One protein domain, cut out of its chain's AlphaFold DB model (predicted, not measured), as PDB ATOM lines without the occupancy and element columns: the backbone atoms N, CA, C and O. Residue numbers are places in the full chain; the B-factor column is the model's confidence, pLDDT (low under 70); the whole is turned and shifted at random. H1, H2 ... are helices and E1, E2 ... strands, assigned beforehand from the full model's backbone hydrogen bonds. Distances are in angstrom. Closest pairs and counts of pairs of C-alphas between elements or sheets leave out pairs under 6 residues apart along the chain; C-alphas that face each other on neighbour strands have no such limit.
ATOM      1  N   VAL A 186     167.074 148.016 162.530       91.00
ATOM      2  CA  VAL A 186     167.220 147.836 163.972       91.00
ATOM      3  C   VAL A 186     166.683 146.473 164.361       91.00
ATOM      4  O   VAL A 186     165.559 146.136 164.010       91.00
ATOM      5  N   ILE A 187     167.442 145.704 165.132       91.69
ATOM      6  CA  ILE A 187     167.014 144.399 165.640       91.69
ATOM      7  C   ILE A 187     166.996 144.447 167.157       91.69
ATOM      8  O   ILE A 187     167.983 144.826 167.776       91.69
ATOM      9  N   PHE A 188     165.892 144.044 167.769       93.06
ATOM     10  CA  PHE A 188     165.772 143.901 169.215       93.06
ATOM     11  C   PHE A 188     165.717 142.413 169.543       93.06
ATOM     12  O   PHE A 188     164.792 141.751 169.091       93.06
ATOM     13  N   ILE A 189     166.680 141.895 170.307       92.88
ATOM     14  CA  ILE A 189     166.703 140.519 170.826       92.88
ATOM     15  C   ILE A 189     166.416 140.606 172.322       92.88
ATOM     16  O   ILE A 189     167.291 140.975 173.101       92.88
ATOM     17  N   GLN A 190     165.188 140.310 172.728       91.69
ATOM     18  CA  GLN A 190     164.716 140.427 174.105       91.69
ATOM     19  C   GLN A 190     164.657 139.040 174.753       91.69
ATOM     20  O   GLN A 190     163.853 138.208 174.337       91.69
ATOM     21  N   SER A 191     165.480 138.778 175.773       88.12
ATOM     22  CA  SER A 191     165.375 137.530 176.544       88.12
ATOM     23  C   SER A 191     164.062 137.505 177.318       88.12
ATOM     24  O   SER A 191     163.771 138.422 178.086       88.12
ATOM     25  N   LEU A 192     163.291 136.436 177.140       81.44
ATOM     26  CA  LEU A 192     162.079 136.182 177.908       81.44
ATOM     27  C   LEU A 192     162.452 135.476 179.216       81.44
ATOM     28  O   LEU A 192     163.316 134.598 179.233       81.44
ATOM     29  N   ARG A 219     173.523 126.082 177.219       89.56
ATOM     30  CA  ARG A 219     172.569 127.057 177.748       89.56
ATOM     31  C   ARG A 219     171.605 127.451 176.632       89.56
ATOM     32  O   ARG A 219     172.021 127.591 175.487       89.56
ATOM     33  N   LEU A 220     170.331 127.598 176.972       91.25
ATOM     34  CA  LEU A 220     169.259 127.930 176.039       91.25
ATOM     35  C   LEU A 220     168.424 129.060 176.645       91.25
ATOM     36  O   LEU A 220     167.968 128.938 177.787       91.25
ATOM     37  N   TRP A 221     168.216 130.128 175.879       91.56
ATOM     38  CA  TRP A 221     167.365 131.262 176.240       91.56
ATOM     39  C   TRP A 221     166.228 131.375 175.229       91.56
ATOM     40  O   TRP A 221     166.471 131.392 174.022       91.56
ATOM     41  N   GLN A 222     164.989 131.481 175.709       91.94
ATOM     42  CA  GLN A 222     163.872 131.869 174.853       91.94
ATOM     43  C   GLN A 222     163.930 133.383 174.625       91.94
ATOM     44  O   GLN A 222     164.131 134.153 175.568       91.94
ATOM     45  N   VAL A 223     163.752 133.813 173.379       93.19
ATOM     46  CA  VAL A 223     163.875 135.215 172.967       93.19
ATOM     47  C   VAL A 223     162.666 135.678 172.163       93.19
ATOM     48  O   VAL A 223     162.011 134.901 171.473       93.19
ATOM     49  N   SER A 224     162.402 136.976 172.239       92.25
ATOM     50  CA  SER A 224     161.526 137.732 171.350       92.25
ATOM     51  C   SER A 224     162.417 138.599 170.459       92.25
ATOM     52  O   SER A 224     163.122 139.474 170.969       92.25
ATOM     53  N   ILE A 225     162.446 138.331 169.151       91.44
ATOM     54  CA  ILE A 225     163.259 139.062 168.172       91.44
ATOM     55  C   ILE A 225     162.363 139.927 167.277       91.44
ATOM     56  O   ILE A 225     161.440 139.423 166.645       91.44
ATOM     57  N   ARG A 226     162.629 141.234 167.191       89.81
ATOM     58  CA  ARG A 226     161.895 142.187 166.329       89.81
ATOM     59  C   ARG A 226     162.846 142.921 165.390       89.81
ATOM     60  O   ARG A 226     163.878 143.389 165.861       89.81
ATOM     61  N   VAL A 227     162.450 143.125 164.129       87.50
ATOM     62  CA  VAL A 227     163.148 144.015 163.181       87.50
ATOM     63  C   VAL A 227     162.342 145.298 162.994       87.50
ATOM     64  O   VAL A 227     161.170 145.251 162.632       87.50
ATOM     65  N   ASN A 228     162.950 146.458 163.220       86.44
ATOM     66  CA  ASN A 228     162.307 147.770 163.155       86.44
ATOM     67  C   ASN A 228     160.995 147.796 163.974       86.44
ATOM     68  O   ASN A 228     160.981 147.412 165.147       86.44
ATOM     69  N   ASP A 229     159.899 148.215 163.334       81.19
ATOM     70  CA  ASP A 229     158.531 148.238 163.863       81.19
ATOM     71  C   ASP A 229     157.737 146.944 163.508       81.19
ATOM     72  O   ASP A 229     156.506 146.959 163.498       81.19
ATOM     73  N   SER A 230     158.398 145.818 163.183       86.44
ATOM     74  CA  SER A 230     157.718 144.546 162.863       86.44
ATOM     75  C   SER A 230     157.029 143.904 164.075       86.44
ATOM     76  O   SER A 230     157.287 144.236 165.234       86.44
ATOM     77  N   THR A 231     156.188 142.899 163.823       84.75
ATOM     78  CA  THR A 231     155.738 141.971 164.870       84.75
ATOM     79  C   THR A 231     156.938 141.195 165.430       84.75
ATOM     80  O   THR A 231     157.703 140.653 164.625       84.75
ATOM     81  N   PRO A 232     157.130 141.111 166.763       89.50
ATOM     82  CA  PRO A 232     158.178 140.280 167.346       89.50
ATOM     83  C   PRO A 232     157.940 138.789 167.079       89.50
ATOM     84  O   PRO A 232     156.836 138.279 167.266       89.50
ATOM     85  N   ILE A 233     158.994 138.094 166.668       91.81
ATOM     86  CA  ILE A 233     159.046 136.651 166.444       91.81
ATOM     87  C   ILE A 233     159.593 136.008 167.718       91.81
ATOM     88  O   ILE A 233     160.628 136.423 168.233       91.81
ATOM     89  N   THR A 234     158.910 134.995 168.248       93.06
ATOM     90  CA  THR A 234     159.433 134.222 169.384       93.06
ATOM     91  C   THR A 234     160.290 133.069 168.877       93.06
ATOM     92  O   THR A 234     159.853 132.318 168.008       93.06
ATOM     93  N   GLY A 235     161.474 132.899 169.456       92.69
ATOM     94  CA  GLY A 235     162.386 131.808 169.139       92.69
ATOM     95  C   GLY A 235     163.346 131.511 170.288       92.69
ATOM     96  O   GLY A 235     163.051 131.810 171.448       92.69
ATOM     97  N   TYR A 236     164.483 130.895 169.977       94.31
ATOM     98  CA  TYR A 236     165.458 130.438 170.967       94.31
ATOM     99  C   TYR A 236     166.883 130.732 170.500       94.31
ATOM    100  O   TYR A 236     167.183 130.636 169.312       94.31
ATOM    101  N   ILE A 237     167.765 131.049 171.445       94.69
ATOM    102  CA  ILE A 237     169.214 131.100 171.233       94.69
ATOM    103  C   ILE A 237     169.847 130.027 172.116       94.69
ATOM    104  O   ILE A 237     169.625 130.005 173.328       94.69
ATOM    105  N   GLU A 238     170.623 129.142 171.504       94.75
ATOM    106  CA  GLU A 238     171.492 128.167 172.151       94.75
ATOM    107  C   GLU A 238     172.934 128.699 172.186       94.75
ATOM    108  O   GLU A 238     173.453 129.245 171.208       94.75
ATOM    109  N   ASP A 239     173.603 128.514 173.319       94.12
ATOM    110  CA  ASP A 239     175.032 128.764 173.472       94.12
ATOM    111  C   ASP A 239     175.840 127.846 172.533       94.12
ATOM    112  O   ASP A 239     175.757 126.622 172.668       94.12
ATOM    113  N   PRO A 240     176.650 128.379 171.597       95.50
ATOM    114  CA  PRO A 240     177.468 127.548 170.715       95.50
ATOM    115  C   PRO A 240     178.466 126.635 171.452       95.50
ATOM    116  O   PRO A 240     178.977 125.681 170.853       95.50
ATOM    117  N   LEU A 241     178.757 126.902 172.731       92.81
ATOM    118  CA  LEU A 241     179.686 126.140 173.562       92.81
ATOM    119  C   LEU A 241     179.021 125.575 174.824       92.81
ATOM    120  O   LEU A 241     178.031 126.088 175.341       92.81
ATOM    121  N   PHE A 242     179.617 124.510 175.355       90.00
ATOM    122  CA  PHE A 242     179.308 124.038 176.703       90.00
ATOM    123  C   PHE A 242     180.013 124.929 177.736       90.00
ATOM    124  O   PHE A 242     181.061 125.507 177.455       90.00
ATOM    125  N   GLU A 243     179.493 125.021 178.962       83.50
ATOM    126  CA  GLU A 243     180.082 125.889 179.997       83.50
ATOM    127  C   GLU A 243     181.566 125.564 180.271       83.50
ATOM    128  O   GLU A 243     182.396 126.469 180.365       83.50
ATOM    129  N   ALA A 244     181.925 124.275 180.276       85.31
ATOM    130  CA  ALA A 244     183.305 123.808 180.430       85.31
ATOM    131  C   ALA A 244     184.250 124.263 179.295       85.31
ATOM    132  O   ALA A 244     185.443 124.462 179.531       85.31
ATOM    133  N   ASP A 245     183.737 124.475 178.077       89.19
ATOM    134  CA  ASP A 245     184.553 124.903 176.936       89.19
ATOM    135  C   ASP A 245     185.016 126.353 177.048       89.19
ATOM    136  O   ASP A 245     186.066 126.686 176.503       89.19
ATOM    137  N   TYR A 246     184.284 127.226 177.746       88.75
ATOM    138  CA  TYR A 246     184.656 128.642 177.851       88.75
ATOM    139  C   TYR A 246     186.054 128.842 178.442       88.75
ATOM    140  O   TYR A 246     186.783 129.745 178.025       88.75
ATOM    141  N   LYS A 247     186.448 127.967 179.374       84.81
ATOM    142  CA  LYS A 247     187.791 127.959 179.951       84.81
ATOM    143  C   LYS A 247     188.867 127.633 178.913       84.81
ATOM    144  O   LYS A 247     189.935 128.233 178.926       84.81
ATOM    145  N   VAL A 248     188.578 126.715 177.995       84.19
ATOM    146  CA  VAL A 248     189.517 126.272 176.954       84.19
ATOM    147  C   VAL A 248     189.544 127.239 175.764       84.19
ATOM    148  O   VAL A 248     190.603 127.522 175.217       84.19
ATOM    149  N   VAL A 249     188.388 127.777 175.366       89.19
ATOM    150  CA  VAL A 249     188.253 128.649 174.187       89.19
ATOM    151  C   VAL A 249     188.642 130.094 174.481       89.19
ATOM    152  O   VAL A 249     189.355 130.694 173.684       89.19
ATOM    153  N   PHE A 250     188.179 130.660 175.599       88.50
ATOM    154  CA  PHE A 250     188.388 132.072 175.919       88.50
ATOM    155  C   PHE A 250     189.417 132.259 177.037       88.50
ATOM    156  O   PHE A 250     190.387 132.985 176.843       88.50
ATOM    157  N   GLU A 251     189.262 131.603 178.192       82.81
ATOM    158  CA  GLU A 251     190.135 131.869 179.349       82.81
ATOM    159  C   GLU A 251     191.607 131.515 179.055       82.81
ATOM    160  O   GLU A 251     192.485 132.355 179.246       82.81
ATOM    161  N   GLN A 252     191.882 130.322 178.515       82.31
ATOM    162  CA  GLN A 252     193.234 129.888 178.137       82.31
ATOM    163  C   GLN A 252     193.827 130.705 176.978       82.31
ATOM    164  O   GLN A 252     194.994 131.087 177.051       82.31
ATOM    165  N   TYR A 253     193.031 131.037 175.954       85.31
ATOM    166  CA  TYR A 253     193.454 131.904 174.843       85.31
ATOM    167  C   TYR A 253     193.942 133.273 175.342       85.31
ATOM    168  O   TYR A 253     195.025 133.737 174.983       85.31
ATOM    169  N   LEU A 254     193.168 133.889 176.236       79.75
ATOM    170  CA  LEU A 254     193.436 135.225 176.766       79.75
ATOM    171  C   LEU A 254     194.551 135.216 177.822       79.75
ATOM    172  O   LEU A 254     195.367 136.133 177.846       79.75
ATOM    173  N   GLN A 255     194.670 134.153 178.626       75.25
ATOM    174  CA  GLN A 255     195.854 133.925 179.469       75.25
ATOM    175  C   GLN A 255     197.123 133.727 178.628       75.25
ATOM    176  O   GLN A 255     198.191 134.185 179.025       75.25
ATOM    177  N   GLY A 256     197.026 133.075 177.464       66.31
ATOM    178  CA  GLY A 256     198.125 132.963 176.502       66.31
ATOM    179  C   GLY A 256     198.553 134.323 175.943       66.31
ATOM    180  O   GLY A 256     199.746 134.612 175.894       66.31
ATOM    181  N   ALA A 257     197.585 135.178 175.600       61.62
ATOM    182  CA  ALA A 257     197.824 136.535 175.106       61.62
ATOM    183  C   ALA A 257     198.433 137.483 176.159       61.62
ATOM    184  O   ALA A 257     199.214 138.366 175.803       61.62
ATOM    185  N   ASP A 258     198.082 137.312 177.439       59.56
ATOM    186  CA  ASP A 258     198.523 138.191 178.533       59.56
ATOM    187  C   ASP A 258     199.830 137.733 179.216       59.56
ATOM    188  O   ASP A 258     200.473 138.531 179.896       59.56
ATOM    189  N   ARG A 259     200.280 136.481 179.009       57.28
ATOM    190  CA  ARG A 259     201.538 135.941 179.574       57.28
ATOM    191  C   ARG A 259     202.744 136.834 179.226       57.28
ATOM    192  O   ARG A 259     203.172 136.854 178.068       57.28
ATOM    193  N   PRO A 260     203.372 137.529 180.199       48.72
ATOM    194  CA  PRO A 260     204.367 138.538 179.855       48.72
ATOM    195  C   PRO A 260     205.697 137.931 179.376       48.72
ATOM    196  O   PRO A 260     206.508 137.445 180.165       48.72
ATOM    197  N   GLU A 271     205.643 125.640 168.851       82.56
ATOM    198  CA  GLU A 271     204.700 125.254 167.789       82.56
ATOM    199  C   GLU A 271     203.389 124.680 168.344       82.56
ATOM    200  O   GLU A 271     202.324 124.926 167.778       82.56
ATOM    201  N   GLN A 272     203.447 123.985 169.487       81.69
ATOM    202  CA  GLN A 272     202.264 123.464 170.166       81.69
ATOM    203  C   GLN A 272     201.400 124.608 170.716       81.69
ATOM    204  O   GLN A 272     200.219 124.690 170.382       81.69
ATOM    205  N   THR A 273     201.984 125.541 171.472       81.75
ATOM    206  CA  THR A 273     201.288 126.741 171.960       81.75
ATOM    207  C   THR A 273     200.720 127.558 170.793       81.75
ATOM    208  O   THR A 273     199.596 128.056 170.857       81.75
ATOM    209  N   LEU A 274     201.457 127.677 169.682       83.50
ATOM    210  CA  LEU A 274     200.992 128.378 168.485       83.50
ATOM    211  C   LEU A 274     199.743 127.711 167.879       83.50
ATOM    212  O   LEU A 274     198.799 128.422 167.513       83.50
ATOM    213  N   ALA A 275     199.740 126.376 167.801       86.94
ATOM    214  CA  ALA A 275     198.634 125.561 167.306       86.94
ATOM    215  C   ALA A 275     197.416 125.589 168.245       86.94
ATOM    216  O   ALA A 275     196.294 125.727 167.763       86.94
ATOM    217  N   GLU A 276     197.615 125.545 169.564       87.25
ATOM    218  CA  GLU A 276     196.548 125.689 170.566       87.25
ATOM    219  C   GLU A 276     195.844 127.054 170.439       87.25
ATOM    220  O   GLU A 276     194.614 127.119 170.387       87.25
ATOM    221  N   ILE A 277     196.606 128.143 170.273       85.38
ATOM    222  CA  ILE A 277     196.059 129.496 170.068       85.38
ATOM    223  C   ILE A 277     195.320 129.603 168.715       85.38
ATOM    224  O   ILE A 277     194.243 130.196 168.652       85.38
ATOM    225  N   LEU A 278     195.832 128.996 167.633       88.81
ATOM    226  CA  LEU A 278     195.130 128.929 166.334       88.81
ATOM    227  C   LEU A 278     193.840 128.089 166.403       88.81
ATOM    228  O   LEU A 278     192.827 128.445 165.796       88.81
ATOM    229  N   ALA A 279     193.847 126.990 167.159       91.62
ATOM    230  CA  ALA A 279     192.665 126.170 167.393       91.62
ATOM    231  C   ALA A 279     191.608 126.934 168.208       91.62
ATOM    232  O   ALA A 279     190.420 126.848 167.888       91.62
ATOM    233  N   ALA A 280     192.019 127.727 169.202       91.19
ATOM    234  CA  ALA A 280     191.130 128.627 169.931       91.19
ATOM    235  C   ALA A 280     190.523 129.701 169.008       91.19
ATOM    236  O   ALA A 280     189.302 129.835 168.977       91.19
ATOM    237  N   GLU A 281     191.316 130.379 168.173       91.50
ATOM    238  CA  GLU A 281     190.817 131.357 167.186       91.50
ATOM    239  C   GLU A 281     189.822 130.725 166.194       91.50
ATOM    240  O   GLU A 281     188.756 131.286 165.936       91.50
ATOM    241  N   SER A 282     190.085 129.499 165.724       93.25
ATOM    242  CA  SER A 282     189.131 128.716 164.918       93.25
ATOM    243  C   SER A 282     187.825 128.401 165.665       93.25
ATOM    244  O   SER A 282     186.749 128.384 165.058       93.25
ATOM    245  N   ARG A 283     187.882 128.143 166.980       94.69
ATOM    246  CA  ARG A 283     186.688 127.927 167.819       94.69
ATOM    247  C   ARG A 283     185.927 129.231 168.068       94.69
ATOM    248  O   ARG A 283     184.703 129.206 168.005       94.69
ATOM    249  N   ILE A 284     186.618 130.355 168.257       94.25
ATOM    250  CA  ILE A 284     186.029 131.698 168.405       94.25
ATOM    251  C   ILE A 284     185.323 132.128 167.106       94.25
ATOM    252  O   ILE A 284     184.172 132.562 167.144       94.25
ATOM    253  N   GLY A 285     185.951 131.929 165.943       93.62
ATOM    254  CA  GLY A 285     185.325 132.196 164.643       93.62
ATOM    255  C   GLY A 285     184.077 131.337 164.396       93.62
ATOM    256  O   GLY A 285     183.040 131.850 163.971       93.62
ATOM    257  N   ARG A 286     184.133 130.041 164.737       95.00
ATOM    258  CA  ARG A 286     182.968 129.139 164.660       95.00
ATOM    259  C   ARG A 286     181.866 129.487 165.658       95.00
ATOM    260  O   ARG A 286     180.704 129.399 165.283       95.00
ATOM    261  N   TYR A 287     182.204 129.922 166.874       95.62
ATOM    262  CA  TYR A 287     181.235 130.455 167.837       95.62
ATOM    263  C   TYR A 287     180.475 131.637 167.226       95.62
ATOM    264  O   TYR A 287     179.247 131.648 167.236       95.62
ATOM    265  N   GLY A 288     181.199 132.610 166.655       95.38
ATOM    266  CA  GLY A 288     180.593 133.786 166.028       95.38
ATOM    267  C   GLY A 288     179.647 133.400 164.891       95.38
ATOM    268  O   GLY A 288     178.495 133.829 164.884       95.38
ATOM    269  N   LYS A 289     180.099 132.527 163.979       95.12
ATOM    270  CA  LYS A 289     179.279 132.034 162.860       95.12
ATOM    271  C   LYS A 289     178.022 131.298 163.341       95.12
ATOM    272  O   LYS A 289     176.937 131.628 162.882       95.12
ATOM    273  N   ALA A 290     178.145 130.392 164.312       96.19
ATOM    274  CA  ALA A 290     177.013 129.642 164.858       96.19
ATOM    275  C   ALA A 290     176.004 130.526 165.617       96.19
ATOM    276  O   ALA A 290     174.814 130.223 165.638       96.19
ATOM    277  N   LEU A 291     176.452 131.625 166.234       95.50
ATOM    278  CA  LEU A 291     175.557 132.616 166.839       95.50
ATOM    279  C   LEU A 291     174.828 133.447 165.769       95.50
ATOM    280  O   LEU A 291     173.656 133.767 165.938       95.50
ATOM    281  N   PHE A 292     175.490 133.757 164.651       95.00
ATOM    282  CA  PHE A 292     174.873 134.438 163.511       95.00
ATOM    283  C   PHE A 292     173.853 133.561 162.774       95.00
ATOM    284  O   PHE A 292     172.750 134.018 162.500       95.00
ATOM    285  N   GLU A 293     174.174 132.294 162.504       94.69
ATOM    286  CA  GLU A 293     173.277 131.338 161.830       94.69
ATOM    287  C   GLU A 293     171.952 131.148 162.592       94.69
ATOM    288  O   GLU A 293     170.885 131.018 161.986       94.69
ATOM    289  N   GLN A 294     171.996 131.212 163.925       95.25
ATOM    290  CA  GLN A 294     170.801 131.216 164.770       95.25
ATOM    291  C   GLN A 294     169.957 132.489 164.629       95.25
ATOM    292  O   GLN A 294     168.735 132.401 164.709       95.25
ATOM    293  N   LEU A 295     170.566 133.659 164.414       93.06
ATOM    294  CA  LEU A 295     169.821 134.894 164.146       93.06
ATOM    295  C   LEU A 295     169.239 134.896 162.730       93.06
ATOM    296  O   LEU A 295     168.061 135.199 162.562       93.06
ATOM    297  N   GLU A 296     170.029 134.510 161.727       92.06
ATOM    298  CA  GLU A 296     169.592 134.460 160.327       92.06
ATOM    299  C   GLU A 296     168.360 133.559 160.167       92.06
ATOM    300  O   GLU A 296     167.345 133.983 159.619       92.06
ATOM    301  N   SER A 297     168.398 132.356 160.746       92.31
ATOM    302  CA  SER A 297     167.291 131.385 160.699       92.31
ATOM    303  C   SER A 297     166.002 131.826 161.410       92.31
ATOM    304  O   SER A 297     164.954 131.226 161.176       92.31
ATOM    305  N   GLN A 298     166.048 132.869 162.247       90.44
ATOM    306  CA  GLN A 298     164.879 133.430 162.939       90.44
ATOM    307  C   GLN A 298     164.351 134.722 162.301       90.44
ATOM    308  O   GLN A 298     163.235 135.136 162.620       90.44
ATOM    309  N   VAL A 299     165.146 135.385 161.453       85.56
ATOM    310  CA  VAL A 299     164.924 136.795 161.082       85.56
ATOM    311  C   VAL A 299     165.059 137.074 159.579       85.56
ATOM    312  O   VAL A 299     164.415 138.003 159.099       85.56
ATOM    313  N   ASP A 300     165.836 136.276 158.838       85.25
ATOM    314  CA  ASP A 300     166.136 136.467 157.408       85.25
ATOM    315  C   ASP A 300     166.715 137.872 157.128       85.25
ATOM    316  O   ASP A 300     166.114 138.733 156.474       85.25
ATOM    317  N   LEU A 301     167.905 138.122 157.690       84.44
ATOM    318  CA  LEU A 301     168.617 139.398 157.581       84.44
ATOM    319  C   LEU A 301     168.961 139.699 156.122       84.44
ATOM    320  O   LEU A 301     168.963 140.867 155.724       84.44
ATOM    321  N   SER A 302     169.165 138.650 155.316       80.38
ATOM    322  CA  SER A 302     169.396 138.731 153.872       80.38
ATOM    323  C   SER A 302     168.356 139.590 153.136       80.38
ATOM    324  O   SER A 302     168.703 140.340 152.219       80.38
ATOM    325  N   ARG A 303     167.091 139.560 153.578       80.94
ATOM    326  CA  ARG A 303     165.978 140.297 152.956       80.94
ATOM    327  C   ARG A 303     165.827 141.741 153.413       80.94
ATOM    328  O   ARG A 303     165.043 142.467 152.803       80.94
ATOM    329  N   THR A 304     166.541 142.171 154.451       78.25
ATOM    330  CA  THR A 304     166.479 143.567 154.926       78.25
ATOM    331  C   THR A 304     167.112 144.535 153.921       78.25
ATOM    332  O   THR A 304     166.627 145.645 153.724       78.25
ATOM    333  N   GLY A 305     168.159 144.088 153.215       78.00
ATOM    334  CA  GLY A 305     168.833 144.841 152.154       78.00
ATOM    335  C   GLY A 305     169.752 145.974 152.630       78.00
ATOM    336  O   GLY A 305     170.469 146.548 151.808       78.00
ATOM    337  N   SER A 306     169.782 146.289 153.928       84.06
ATOM    338  CA  SER A 306     170.659 147.327 154.478       84.06
ATOM    339  C   SER A 306     172.102 146.857 154.644       84.06
ATOM    340  O   SER A 306     172.389 145.786 155.173       84.06
ATOM    341  N   SER A 307     173.046 147.730 154.289       86.25
ATOM    342  CA  SER A 307     174.477 147.544 154.564       86.25
ATOM    343  C   SER A 307     174.853 147.737 156.039       86.25
ATOM    344  O   SER A 307     175.981 147.450 156.429       86.25
ATOM    345  N   GLN A 308     173.946 148.225 156.885       88.88
ATOM    346  CA  GLN A 308     174.213 148.444 158.303       88.88
ATOM    347  C   GLN A 308     172.994 148.074 159.143       88.88
ATOM    348  O   GLN A 308     171.894 148.555 158.881       88.88
ATOM    349  N   ILE A 309     173.217 147.261 160.176       91.25
ATOM    350  CA  ILE A 309     172.171 146.734 161.056       91.25
ATOM    351  C   ILE A 309     172.597 146.932 162.518       91.25
ATOM    352  O   ILE A 309     173.682 146.507 162.923       91.25
ATOM    353  N   GLN A 310     171.753 147.578 163.322       92.31
ATOM    354  CA  GLN A 310     171.975 147.814 164.751       92.31
ATOM    355  C   GLN A 310     171.192 146.801 165.587       92.31
ATOM    356  O   GLN A 310     169.968 146.857 165.666       92.31
ATOM    357  N   VAL A 311     171.904 145.914 166.275       93.56
ATOM    358  CA  VAL A 311     171.326 144.903 167.161       93.56
ATOM    359  C   VAL A 311     171.365 145.396 168.610       93.56
ATOM    360  O   VAL A 311     172.409 145.801 169.127       93.56
ATOM    361  N   TYR A 312     170.215 145.352 169.272       94.44
ATOM    362  CA  TYR A 312     170.013 145.618 170.689       94.44
ATOM    363  C   TYR A 312     169.702 144.305 171.406       94.44
ATOM    364  O   TYR A 312     168.616 143.750 171.243       94.44
ATOM    365  N   VAL A 313     170.636 143.814 172.218       94.50
ATOM    366  CA  VAL A 313     170.412 142.635 173.067       94.50
ATOM    367  C   VAL A 313     169.856 143.117 174.401       94.50
ATOM    368  O   VAL A 313     170.596 143.714 175.180       94.50
ATOM    369  N   ILE A 314     168.571 142.885 174.657       93.38
ATOM    370  CA  ILE A 314     167.847 143.331 175.851       93.38
ATOM    371  C   ILE A 314     167.672 142.154 176.819       93.38
ATOM    372  O   ILE A 314     167.064 141.139 176.484       93.38
ATOM    373  N   GLU A 315     168.151 142.315 178.050       90.38
ATOM    374  CA  GLU A 315     167.847 141.411 179.165       90.38
ATOM    375  C   GLU A 315     166.930 142.134 180.163       90.38
ATOM    376  O   GLU A 315     167.199 143.283 180.522       90.38
ATOM    377  N   HIS A 316     165.825 141.499 180.559       87.31
ATOM    378  CA  HIS A 316     164.871 142.022 181.543       87.31
ATOM    379  C   HIS A 316     165.180 141.473 182.937       87.31
ATOM    380  O   HIS A 316     165.449 140.283 183.082       87.31
ATOM    381  N   HIS A 317     165.107 142.333 183.953       82.25
ATOM    382  CA  HIS A 317     165.457 142.008 185.335       82.25
ATOM    383  C   HIS A 317     164.371 142.491 186.292       82.25
ATOM    384  O   HIS A 317     164.309 143.681 186.607       82.25
ATOM    385  N   ASP A 318     163.526 141.578 186.763       73.88
ATOM    386  CA  ASP A 318     162.495 141.879 187.760       73.88
ATOM    387  C   ASP A 318     163.101 142.263 189.125       73.88
ATOM    388  O   ASP A 318     164.268 141.998 189.420       73.88
ATOM    389  N   SER A 319     162.331 142.959 189.968       58.31
ATOM    390  CA  SER A 319     162.880 143.648 191.147       58.31
ATOM    391  C   SER A 319     163.421 142.723 192.242       58.31
ATOM    392  O   SER A 319     164.413 143.082 192.888       58.31
ATOM    393  N   ASP A 320     162.770 141.576 192.455       52.47
ATOM    394  CA  ASP A 320     162.802 140.872 193.745       52.47
ATOM    395  C   ASP A 320     163.325 139.425 193.684       52.47
ATOM    396  O   ASP A 320     163.832 138.925 194.690       52.47
ATOM    397  N   GLU A 321     163.290 138.751 192.527       51.72
ATOM    398  CA  GLU A 321     163.827 137.389 192.403       51.72
ATOM    399  C   GLU A 321     165.294 137.391 191.956       51.72
ATOM    400  O   GLU A 321     165.614 137.334 190.769       51.72
ATOM    401  N   VAL A 322     166.212 137.338 192.931       51.16
ATOM    402  CA  VAL A 322     167.583 136.831 192.709       51.16
ATOM    403  C   VAL A 322     167.515 135.307 192.546       51.16
ATOM    404  O   VAL A 322     168.000 134.534 193.371       51.16
ATOM    405  N   ASN A 323     166.844 134.870 191.483       46.91
ATOM    406  CA  ASN A 323     166.837 133.482 191.059       46.91
ATOM    407  C   ASN A 323     168.262 133.098 190.650       46.91
ATOM    408  O   ASN A 323     168.844 133.719 189.764       46.91
ATOM    409  N   ASN A 324     168.795 132.025 191.239       51.00
ATOM    410  CA  ASN A 324     170.097 131.444 190.881       51.00
ATOM    411  C   ASN A 324     170.038 130.681 189.537       51.00
ATOM    412  O   ASN A 324     170.597 129.594 189.399       51.00
ATOM    413  N   VAL A 325     169.294 131.212 188.563       53.69
ATOM    414  CA  VAL A 325     169.186 130.665 187.210       53.69
ATOM    415  C   VAL A 325     170.489 130.941 186.458       53.69
ATOM    416  O   VAL A 325     171.163 131.949 186.678       53.69
ATOM    417  N   ILE A 326     170.846 129.991 185.596       60.41
ATOM    418  CA  ILE A 326     172.074 129.977 184.800       60.41
ATOM    419  C   ILE A 326     172.221 131.288 184.003       60.41
ATOM    420  O   ILE A 326     171.216 131.851 183.572       60.41
ATOM    421  N   GLY A 327     173.470 131.749 183.825       68.31
ATOM    422  CA  GLY A 327     173.870 133.019 183.201       68.31
ATOM    423  C   GLY A 327     172.887 133.616 182.189       68.31
ATOM    424  O   GLY A 327     172.497 132.958 181.226       68.31
ATOM    425  N   GLY A 328     172.506 134.878 182.403       84.00
ATOM    426  CA  GLY A 328     171.603 135.607 181.511       84.00
ATOM    427  C   GLY A 328     172.174 135.791 180.102       84.00
ATOM    428  O   GLY A 328     173.382 135.661 179.903       84.00
ATOM    429  N   ILE A 329     171.324 136.121 179.122       89.81
ATOM    430  CA  ILE A 329     171.677 136.195 177.689       89.81
ATOM    431  C   ILE A 329     172.900 137.086 177.390       89.81
ATOM    432  O   ILE A 329     173.609 136.898 176.396       89.81
ATOM    433  N   GLN A 330     173.200 138.043 178.273       91.44
ATOM    434  CA  GLN A 330     174.410 138.857 178.202       91.44
ATOM    435  C   GLN A 330     175.716 138.067 178.444       91.44
ATOM    436  O   GLN A 330     176.799 138.630 178.298       91.44
ATOM    437  N   CYS A 331     175.679 136.778 178.791       90.69
ATOM    438  CA  CYS A 331     176.881 135.949 178.911       90.69
ATOM    439  C   CYS A 331     177.509 135.565 177.562       90.69
ATOM    440  O   CYS A 331     178.648 135.104 177.556       90.69
ATOM    441  N   LEU A 332     176.799 135.742 176.442       93.56
ATOM    442  CA  LEU A 332     177.274 135.407 175.098       93.56
ATOM    443  C   LEU A 332     178.189 136.503 174.509       93.56
ATOM    444  O   LEU A 332     178.051 137.693 174.813       93.56
ATOM    445  N   ALA A 333     179.109 136.101 173.626       93.94
ATOM    446  CA  ALA A 333     180.094 136.956 172.949       93.94
ATOM    447  C   ALA A 333     179.509 137.756 171.763       93.94
ATOM    448  O   ALA A 333     180.000 137.659 170.636       93.94
ATOM    449  N   TRP A 334     178.430 138.508 171.991       95.81
ATOM    450  CA  TRP A 334     177.676 139.214 170.946       95.81
ATOM    451  C   TRP A 334     178.546 140.094 170.031       95.81
ATOM    452  O   TRP A 334     178.325 140.127 168.825       95.81
ATOM    453  N   GLU A 335     179.582 140.739 170.566       96.31
ATOM    454  CA  GLU A 335     180.513 141.603 169.834       96.31
ATOM    455  C   GLU A 335     181.292 140.883 168.716       96.31
ATOM    456  O   GLU A 335     181.734 141.544 167.777       96.31
ATOM    457  N   LEU A 336     181.419 139.547 168.738       95.62
ATOM    458  CA  LEU A 336     182.011 138.793 167.621       95.62
ATOM    459  C   LEU A 336     181.242 138.995 166.308       95.62
ATOM    460  O   LEU A 336     181.860 138.999 165.239       95.62
ATOM    461  N   LEU A 337     179.924 139.216 166.385       95.19
ATOM    462  CA  LEU A 337     179.064 139.444 165.223       95.19
ATOM    463  C   LEU A 337     179.509 140.665 164.399       95.19
ATOM    464  O   LEU A 337     179.397 140.643 163.178       95.19
ATOM    465  N   GLU A 338     180.103 141.687 165.030       94.44
ATOM    466  CA  GLU A 338     180.598 142.896 164.345       94.44
ATOM    467  C   GLU A 338     181.749 142.611 163.362       94.44
ATOM    468  O   GLU A 338     182.070 143.454 162.522       94.44
ATOM    469  N   SER A 339     182.396 141.444 163.475       91.38
ATOM    470  CA  SER A 339     183.538 141.022 162.648       91.38
ATOM    471  C   SER A 339     183.196 140.039 161.527       91.38
ATOM    472  O   SER A 339     184.056 139.745 160.691       91.38
ATOM    473  N   LEU A 340     181.973 139.502 161.510       88.12
ATOM    474  CA  LEU A 340     181.621 138.415 160.605       88.12
ATOM    475  C   LEU A 340     181.534 138.892 159.159       88.12
ATOM    476  O   LEU A 340     180.789 139.806 158.825       88.12
ATOM    477  N   HIS A 341     182.276 138.207 158.296       82.31
ATOM    478  CA  HIS A 341     182.184 138.362 156.853       82.31
ATOM    479  C   HIS A 341     181.272 137.252 156.329       82.31
ATOM    480  O   HIS A 341     181.687 136.098 156.215       82.31
ATOM    481  N   VAL A 342     180.012 137.593 156.069       77.06
ATOM    482  CA  VAL A 342     179.028 136.682 155.469       77.06
ATOM    483  C   VAL A 342     179.223 136.723 153.955       77.06
ATOM    484  O   VAL A 342     179.103 137.790 153.357       77.06
ATOM    485  N   SER A 343     179.540 135.579 153.337       75.94
ATOM    486  CA  SER A 343     179.886 135.487 151.907       75.94
ATOM    487  C   SER A 343     178.828 136.097 150.985       75.94
ATOM    488  O   SER A 343     179.170 136.760 150.010       75.94
ATOM    489  N   ASP A 344     177.557 135.900 151.328       73.50
ATOM    490  CA  ASP A 344     176.397 136.344 150.549       73.50
ATOM    491  C   ASP A 344     175.995 137.800 150.858       73.50
ATOM    492  O   ASP A 344     175.287 138.435 150.080       73.50
ATOM    493  N   LEU A 345     176.496 138.362 151.968       79.75
ATOM    494  CA  LEU A 345     176.228 139.727 152.436       79.75
ATOM    495  C   LEU A 345     177.537 140.499 152.743       79.75
ATOM    496  O   LEU A 345     177.683 141.066 153.829       79.75
ATOM    497  N   PRO A 346     178.500 140.603 151.801       79.44
ATOM    498  CA  PRO A 346     179.854 141.123 152.055       79.44
ATOM    499  C   PRO A 346     179.926 142.641 152.317       79.44
ATOM    500  O   PRO A 346     181.014 143.200 152.440       79.44
ATOM    501  N   LYS A 347     178.776 143.325 152.364       84.44
ATOM    502  CA  LYS A 347     178.627 144.752 152.701       84.44
ATOM    503  C   LYS A 347     177.801 144.982 153.973       84.44
ATOM    504  O   LYS A 347     177.460 146.126 154.252       84.44
ATOM    505  N   MET A 348     177.412 143.926 154.689       87.56
ATOM    506  CA  MET A 348     176.602 144.031 155.900       87.56
ATOM    507  C   MET A 348     177.488 144.271 157.125       87.56
ATOM    508  O   MET A 348     178.368 143.473 157.440       87.56
ATOM    509  N   HIS A 349     177.207 145.347 157.852       88.81
ATOM    510  CA  HIS A 349     177.894 145.713 159.085       88.81
ATOM    511  C   HIS A 349     176.935 145.624 160.276       88.81
ATOM    512  O   HIS A 349     176.076 146.487 160.472       88.81
ATOM    513  N   LEU A 350     177.106 144.573 161.080       91.62
ATOM    514  CA  LEU A 350     176.418 144.406 162.358       91.62
ATOM    515  C   LEU A 350     177.057 145.313 163.421       91.62
ATOM    516  O   LEU A 350     178.281 145.394 163.534       91.62
ATOM    517  N   ARG A 351     176.216 145.976 164.215       91.94
ATOM    518  CA  ARG A 351     176.595 146.821 165.357       91.94
ATOM    519  C   ARG A 351     175.898 146.322 166.613       91.94
ATOM    520  O   ARG A 351     174.688 146.109 166.579       91.94
ATOM    521  N   ILE A 352     176.622 146.161 167.717       94.31
ATOM    522  CA  ILE A 352     176.094 145.549 168.944       94.31
ATOM    523  C   ILE A 352     175.963 146.591 170.055       94.31
ATOM    524  O   ILE A 352     176.894 147.353 170.333       94.31
ATOM    525  N   THR A 353     174.803 146.590 170.715       93.31
ATOM    526  CA  THR A 353     174.532 147.349 171.942       93.31
ATOM    527  C   THR A 353     173.800 146.451 172.935       93.31
ATOM    528  O   THR A 353     172.759 145.876 172.614       93.31
ATOM    529  N   ARG A 354     174.323 146.332 174.158       94.94
ATOM    530  CA  ARG A 354     173.695 145.541 175.224       94.94
ATOM    531  C   ARG A 354     172.806 146.441 176.072       94.94
ATOM    532  O   ARG A 354     173.209 147.542 176.433       94.94
ATOM    533  N   ILE A 355     171.619 145.971 176.426       94.25
ATOM    534  CA  ILE A 355     170.654 146.679 177.266       94.25
ATOM    535  C   ILE A 355     170.286 145.784 178.454       94.25
ATOM    536  O   ILE A 355     169.974 144.605 178.287       94.25
ATOM    537  N   SER A 356     170.306 146.344 179.663       92.19
ATOM    538  CA  SER A 356     169.613 145.766 180.820       92.19
ATOM    539  C   SER A 356     168.425 146.647 181.190       92.19
ATOM    540  O   SER A 356     168.580 147.838 181.476       92.19
ATOM    541  N   GLU A 357     167.240 146.049 181.179       89.75
ATOM    542  CA  GLU A 357     165.998 146.656 181.641       89.75
ATOM    543  C   GLU A 357     165.736 146.268 183.090       89.75
ATOM    544  O   GLU A 357     165.748 145.096 183.451       89.75
ATOM    545  N   PHE A 358     165.517 147.284 183.919       86.75
ATOM    546  CA  PHE A 358     165.239 147.155 185.344       86.75
ATOM    547  C   PHE A 358     164.001 147.993 185.672       86.75
ATOM    548  O   PHE A 358     163.886 149.106 185.137       86.75
TER     549      PHE A 358
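This is residues 186 to 192, 219 to 260 and 271 to 358 of the 873 residues of the protein "TPR repeat-containing protein" of Moelleriella libera RCEF 2490 (UniProt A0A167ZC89). Picture a strongly twisted wall of five strands, E3, E2, E1, E4 and E5, with the long helix H2 packed by its last residues, 290 to 299, on the E3 and E2 end and reaching far past the sheet. H1 packs across H2 away from the sheet, short H3 sits between H2 and E5, and residues 320 to 325 stick out as a loop. The 137 printed residues hold five named strands and three named helices, in the order E1 E2 E3 H1 H2 E4 H3 E5; the sheet, E3 E2 E1 E4 E5, is mixed, and the class is mixed, helices and strands. The whole is compact, with a radius of gyration of the C-alphas of 16.5 A, and flat, spanning 52 by 44 by 23 A.

Start at E1, residues 186 to 191, an inner strand. Antiparallel beside it runs E2, residues 220 to 227; look for N 190 and O 224, 2.8 A apart. E2 forms a hairpin with E3, residues 233 to 238, an edge strand; N 223 and O 235 are 2.9 A apart. On the other side of E1, E4, residues 308 to 316, is parallel, with N 189 and O 312 at 2.8 A. Parallel to E4 is the edge strand E5, residues 349 to 357; N 311 and O 351 are 2.8 A apart. H1, residues 245 to 258, is not on the sheet. It touches residues 277 to 284 of H2, residues 271 to 299, at a steep tilt of 52 degrees, opposite ways; the closest C-alphas, of Val 249 and Ala 280, are 5.1 A apart. H2 is on the sheet at a height of 8.8 A; its closest C-alphas with E3, of Gln 294 and Ile 237, are 6.7 A apart. H3, residues 334 to 339, touches residues 285 to 292 of H2, about perpendicular at 79 degrees, closest at the C-alphas of Leu 336 and Gly 288, 5.4 A. H3 is on the sheet at a height of 5.8 A, and its closest C-alphas with E5, of Glu 338 and Leu 350, are 4.9 A apart. H2 and H3 on one face of the sheet give two layers, a sheet with helices on one face; E4, H3 and E5 are a strand-helix-strand unit, two parallel neighbour strands with a helix between, its crossover right-handed. O i to N i+4 pairs are within hydrogen-bond range in 7 of 10 for H1, 24 of 25 for H2 and 0 of 2 for H3, where 3 of 3 O i to N i+3 pairs are.

Find C-alpha 186 at (167.220, 147.836, 163.972), where E1 begins its 16.4 A. E2 is 21.5 A long, E3 16.1 A and H1 19.3 A. From C-alpha 271 at (204.700, 125.254, 167.789), H2 runs 42.0 A. E4 is 25.9 A long, H3 10.3 A, and E5 25.5 A, ending at C-alpha 357 (165.998, 146.656, 181.641).

The two C-alphas farthest apart are those of Thr 231 and Glu 271, 51.8 A. Residues 193 to 218 and 261 to 270 are not printed; the gaps between C-alphas are 13.9 A and 17.9 A. The link from E4 to H3, 17 residues, is long. Mean pLDDT of the printed part is 85.6, and residues 256 to 260 and 319 to 327 are under 70.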